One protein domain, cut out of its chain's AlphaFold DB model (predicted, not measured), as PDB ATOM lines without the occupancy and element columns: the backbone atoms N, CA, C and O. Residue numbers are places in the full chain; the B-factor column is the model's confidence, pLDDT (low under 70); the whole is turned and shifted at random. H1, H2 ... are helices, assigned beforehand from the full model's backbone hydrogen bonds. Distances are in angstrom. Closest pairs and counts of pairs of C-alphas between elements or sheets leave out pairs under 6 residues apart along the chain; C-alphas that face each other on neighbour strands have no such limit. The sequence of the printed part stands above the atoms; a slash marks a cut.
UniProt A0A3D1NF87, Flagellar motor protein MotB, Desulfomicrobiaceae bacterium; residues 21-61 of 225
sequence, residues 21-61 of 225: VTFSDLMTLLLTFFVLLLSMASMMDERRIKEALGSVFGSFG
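This is residues 21 to 61 of the 225 residues of the protein "Flagellar motor protein MotB" of Desulfomicrobiaceae bacterium (UniProt A0A3D1NF87). A long helix, H1, and a shorter one, H2, are joined end to end by a tight link into a wide-open, nearly flat V with no core. The printed part has 41 residues with two named helices, H1 then H2, and no named strand; its class is all helix. It is extended, with a radius of gyration of the C-alphas of 17.0 A and spans of 56 by 16 by 5 A.

H1, residues 21 to 43, and H2, residues 46 to 59, are apart, with no C-alpha of the one within 8 A of the other. Their tight link has 2 residues, Met 44 and Asp 45. In H1 and H2 every O i to N i+4 pair is within hydrogen-bond range.

H1 is 32.5 A long, from C-alpha 21 at (34.524, -49.103, -27.748) to C-alpha 43 at (26.403, -36.187, 0.983). H2 is 19.9 A long and ends with C-alpha 59 at (40.644, -31.402, 20.045).

The C-alphas farthest apart, those of Val 21 and Gly 61, are 56.0 A apart. Residues 21 to 61 stand free. The printed part has no cut. Its mean pLDDT is 73.4, and residues 42 to 61 are under 70.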
ATOM      1  N   VAL A  21      34.498 -48.398 -29.037       88.25
ATOM      2  CA  VAL A  21      34.524 -49.103 -27.748       88.25
ATOM      3  C   VAL A  21      35.364 -48.336 -26.725       88.25
ATOM      4  O   VAL A  21      34.888 -48.095 -25.622       88.25
ATOM      5  N   THR A  22      36.561 -47.865 -27.095       88.69
ATOM      6  CA  THR A  22      37.415 -47.067 -26.192       88.69
ATOM      7  C   THR A  22      36.830 -45.684 -25.900       88.69
ATOM      8  O   THR A  22      36.950 -45.181 -24.785       88.69
ATOM      9  N   PHE A  23      36.153 -45.076 -26.878       92.00
ATOM     10  CA  PHE A  23      35.413 -43.832 -26.671       92.00
ATOM     11  C   PHE A  23      34.236 -44.021 -25.705       92.00
ATOM     12  O   PHE A  23      34.032 -43.204 -24.808       92.00
ATOM     13  N   SER A  24      33.489 -45.116 -25.859       91.38
ATOM     14  CA  SER A  24      32.369 -45.436 -24.970       91.38
ATOM     15  C   SER A  24      32.847 -45.709 -23.544       91.38
ATOM     16  O   SER A  24      32.240 -45.199 -22.607       91.38
ATOM     17  N   ASP A  25      33.971 -46.417 -23.382       90.56
ATOM     18  CA  ASP A  25      34.597 -46.678 -22.080       90.56
ATOM     19  C   ASP A  25      35.013 -45.372 -21.373       90.56
ATOM     20  O   ASP A  25      34.628 -45.118 -20.228       90.56
ATOM     21  N   LEU A  26      35.675 -44.453 -22.091       92.25
ATOM     22  CA  LEU A  26      36.052 -43.138 -21.558       92.25
ATOM     23  C   LEU A  26      34.831 -42.297 -21.147       92.25
ATOM     24  O   LEU A  26      34.850 -41.662 -20.091       92.25
ATOM     25  N   MET A  27      33.754 -42.315 -21.937       93.50
ATOM     26  CA  MET A  27      32.514 -41.602 -21.608       93.50
ATOM     27  C   MET A  27      31.819 -42.200 -20.376       93.50
ATOM     28  O   MET A  27      31.288 -41.452 -19.552       93.50
ATOM     29  N   THR A  28      31.864 -43.523 -20.192       90.94
ATOM     30  CA  THR A  28      31.329 -44.171 -18.983       90.94
ATOM     31  C   THR A  28      32.183 -43.923 -17.740       90.94
ATOM     32  O   THR A  28      31.631 -43.698 -16.661       90.94
ATOM     33  N   LEU A  29      33.513 -43.870 -17.865       92.56
ATOM     34  CA  LEU A  29      34.399 -43.476 -16.765       92.56
ATOM     35  C   LEU A  29      34.172 -42.018 -16.357       92.56
ATOM     36  O   LEU A  29      34.114 -41.710 -15.171       92.56
ATOM     37  N   LEU A  30      33.959 -41.129 -17.327       92.88
ATOM     38  CA  LEU A  30      33.651 -39.732 -17.048       92.88
ATOM     39  C   LEU A  30      32.285 -39.580 -16.358       92.88
ATOM     40  O   LEU A  30      32.164 -38.842 -15.382       92.88
ATOM     41  N   LEU A  31      31.267 -40.316 -16.818       93.06
ATOM     42  CA  LEU A  31      29.937 -40.317 -16.206       93.06
ATOM     43  C   LEU A  31      29.976 -40.840 -14.765       93.06
ATOM     44  O   LEU A  31      29.467 -40.187 -13.858       93.06
ATOM     45  N   THR A  32      30.591 -42.005 -14.545       92.81
ATOM     46  CA  THR A  32      30.709 -42.607 -13.207       92.81
ATOM     47  C   THR A  32      31.514 -41.708 -12.265       92.81
ATOM     48  O   THR A  32      31.119 -41.522 -11.115       92.81
ATOM     49  N   PHE A  33      32.566 -41.053 -12.762       91.19
ATOM     50  CA  PHE A  33      33.326 -40.052 -12.018       91.19
ATOM     51  C   PHE A  33      32.470 -38.846 -11.602       91.19
ATOM     52  O   PHE A  33      32.469 -38.477 -10.427       91.19
ATOM     53  N   PHE A  34      31.688 -38.256 -12.513       90.69
ATOM     54  CA  PHE A  34      30.810 -37.132 -12.168       90.69
ATOM     55  C   PHE A  34      29.677 -37.525 -11.217       90.69
ATOM     56  O   PHE A  34      29.316 -36.729 -10.354       90.69
ATOM     57  N   VAL A  35      29.145 -38.745 -11.318       88.62
ATOM     58  CA  VAL A  35      28.145 -39.261 -10.368       88.62
ATOM     59  C   VAL A  35      28.752 -39.436  -8.973       88.62
ATOM     60  O   VAL A  35      28.114 -39.072  -7.988       88.62
ATOM     61  N   LEU A  36      29.997 -39.917  -8.869       87.88
ATOM     62  CA  LEU A  36      30.715 -39.989  -7.592       87.88
ATOM     63  C   LEU A  36      30.995 -38.598  -7.013       87.88
ATOM     64  O   LEU A  36      30.748 -38.378  -5.827       87.88
ATOM     65  N   LEU A  37      31.435 -37.641  -7.838       86.38
ATOM     66  CA  LEU A  37      31.619 -36.251  -7.406       86.38
ATOM     67  C   LEU A  37      30.303 -35.623  -6.937       86.38
ATOM     68  O   LEU A  37      30.278 -34.992  -5.884       86.38
ATOM     69  N   LEU A  38      29.204 -35.827  -7.672       84.06
ATOM     70  CA  LEU A  38      27.880 -35.333  -7.293       84.06
ATOM     71  C   LEU A  38      27.393 -35.988  -5.994       84.06
ATOM     72  O   LEU A  38      26.837 -35.302  -5.142       84.06
ATOM     73  N   SER A  39      27.652 -37.283  -5.801       82.56
ATOM     74  CA  SER A  39      27.315 -37.989  -4.564       82.56
ATOM     75  C   SER A  39      28.132 -37.492  -3.371       82.56
ATOM     76  O   SER A  39      27.566 -37.346  -2.292       82.56
ATOM     77  N   MET A  40      29.435 -37.225  -3.526       70.94
ATOM     78  CA  MET A  40      30.253 -36.649  -2.450       70.94
ATOM     79  C   MET A  40      29.832 -35.209  -2.151       70.94
ATOM     80  O   MET A  40      29.716 -34.845  -0.984       70.94
ATOM     81  N   ALA A  41      29.525 -34.416  -3.180       74.00
ATOM     82  CA  ALA A  41      29.050 -33.047  -3.019       74.00
ATOM     83  C   ALA A  41      27.666 -32.975  -2.353       74.00
ATOM     84  O   ALA A  41      27.435 -32.076  -1.553       74.00
ATOM     85  N   SER A  42      26.756 -33.917  -2.635       68.62
ATOM     86  CA  SER A  42      25.421 -33.925  -2.018       68.62
ATOM     87  C   SER A  42      25.375 -34.607  -0.644       68.62
ATOM     88  O   SER A  42      24.465 -34.319   0.126       68.62
ATOM     89  N   MET A  43      26.305 -35.521  -0.331       58.06
ATOM     90  CA  MET A  43      26.403 -36.187   0.983       58.06
ATOM     91  C   MET A  43      27.342 -35.473   1.965       58.06
ATOM     92  O   MET A  43      27.300 -35.759   3.165       58.06
ATOM     93  N   MET A  44      28.174 -34.535   1.500       59.00
ATOM     94  CA  MET A  44      28.816 -33.535   2.356       59.00
ATOM     95  C   MET A  44      27.779 -32.479   2.744       59.00
ATOM     96  O   MET A  44      27.815 -31.338   2.293       59.00
ATOM     97  N   ASP A  45      26.836 -32.886   3.591       62.00
ATOM     98  CA  ASP A  45      25.954 -31.962   4.296       62.00
ATOM     99  C   ASP A  45      26.838 -30.935   5.025       62.00
ATOM    100  O   ASP A  45      27.814 -31.314   5.687       62.00
ATOM    101  N   GLU A  46      26.521 -29.641   4.919       59.53
ATOM    102  CA  GLU A  46      27.265 -28.569   5.597       59.53
ATOM    103  C   GLU A  46      27.468 -28.872   7.090       59.53
ATOM    104  O   GLU A  46      28.440 -28.424   7.699       59.53
ATOM    105  N   ARG A  47      26.555 -29.657   7.671       55.34
ATOM    106  CA  ARG A  47      26.593 -30.146   9.050       55.34
ATOM    107  C   ARG A  47      27.819 -31.002   9.340       55.34
ATOM    108  O   ARG A  47      28.524 -30.709  10.294       55.34
ATOM    109  N   ARG A  48      28.165 -31.969   8.485       57.91
ATOM    110  CA  ARG A  48      29.339 -32.833   8.711       57.91
ATOM    111  C   ARG A  48      30.657 -32.092   8.557       57.91
ATOM    112  O   ARG A  48      31.613 -32.414   9.251       57.91
ATOM    113  N   ILE A  49      30.718 -31.089   7.679       57.69
ATOM    114  CA  ILE A  49      31.899 -30.222   7.557       57.69
ATOM    115  C   ILE A  49      32.052 -29.384   8.830       57.69
ATOM    116  O   ILE A  49      33.148 -29.294   9.374       57.69
ATOM    117  N   LYS A  50      30.951 -28.822   9.343       54.72
ATOM    118  CA  LYS A  50      30.936 -28.055  10.598       54.72
ATOM    119  C   LYS A  50      31.243 -28.934  11.816       54.72
ATOM    120  O   LYS A  50      31.980 -28.494  12.688       54.72
ATOM    121  N   GLU A  51      30.775 -30.179  11.846       58.91
ATOM    122  CA  GLU A  51      31.068 -31.169  12.895       58.91
ATOM    123  C   GLU A  51      32.516 -31.666  12.834       58.91
ATOM    124  O   GLU A  51      33.189 -31.736  13.859       58.91
ATOM    125  N   ALA A  52      33.037 -31.958  11.639       63.03
ATOM    126  CA  ALA A  52      34.425 -32.363  11.453       63.03
ATOM    127  C   ALA A  52      35.374 -31.228  11.851       63.03
ATOM    128  O   ALA A  52      36.275 -31.442  12.661       63.03
ATOM    129  N   LEU A  53      35.124 -30.006  11.370       58.19
ATOM    130  CA  LEU A  53      35.875 -28.821  11.785       58.19
ATOM    131  C   LEU A  53      35.717 -28.571  13.292       58.19
ATOM    132  O   LEU A  53      36.712 -28.340  13.970       58.19
ATOM    133  N   GLY A  54      34.508 -28.703  13.842       56.25
ATOM    134  CA  GLY A  54      34.231 -28.575  15.273       56.25
ATOM    135  C   GLY A  54      34.972 -29.600  16.137       56.25
ATOM    136  O   GLY A  54      35.452 -29.253  17.211       56.25
ATOM    137  N   SER A  55      35.141 -30.835  15.659       59.97
ATOM    138  CA  SER A  55      35.908 -31.887  16.342       59.97
ATOM    139  C   SER A  55      37.419 -31.651  16.275       59.97
ATOM    140  O   SER A  55      38.124 -31.864  17.260       59.97
ATOM    141  N   VAL A  56      37.912 -31.130  15.145       62.41
ATOM    142  CA  VAL A  56      39.319 -30.765  14.959       62.41
ATOM    143  C   VAL A  56      39.653 -29.598  15.885       62.41
ATOM    144  O   VAL A  56      40.529 -29.739  16.735       62.41
ATOM    145  N   PHE A  57      38.898 -28.497  15.811       53.03
ATOM    146  CA  PHE A  57      39.081 -27.334  16.685       53.03
ATOM    147  C   PHE A  57      38.819 -27.658  18.166       53.03
ATOM    148  O   PHE A  57      39.549 -27.171  19.029       53.03
ATOM    149  N   GLY A  58      37.865 -28.547  18.464       51.94
ATOM    150  CA  GLY A  58      37.588 -29.040  19.814       51.94
ATOM    151  C   GLY A  58      38.715 -29.896  20.405       51.94
ATOM    152  O   GLY A  58      38.953 -29.830  21.609       51.94
ATOM    153  N   SER A  59      39.464 -30.645  19.583       56.38
ATOM    154  CA  SER A  59      40.644 -31.402  20.045       56.38
ATOM    155  C   SER A  59      41.864 -30.512  20.318       56.38
ATOM    156  O   SER A  59      42.715 -30.865  21.130       56.38
ATOM    157  N   PHE A  60      41.922 -29.330  19.691       55.09
ATOM    158  CA  PHE A  60      43.009 -28.362  19.862       55.09
ATOM    159  C   PHE A  60      42.823 -27.413  21.058       55.09
ATOM    160  O   PHE A  60      43.658 -26.537  21.272       55.09
ATOM    161  N   GLY A  61      41.768 -27.572  21.867       47.78
ATOM    162  CA  GLY A  61      41.603 -26.838  23.132       47.78
ATOM    163  C   GLY A  61      41.390 -25.323  22.988       47.78
ATOM    164  O   GLY A  61      41.378 -24.608  23.989       47.78
TER     165      GLY A  61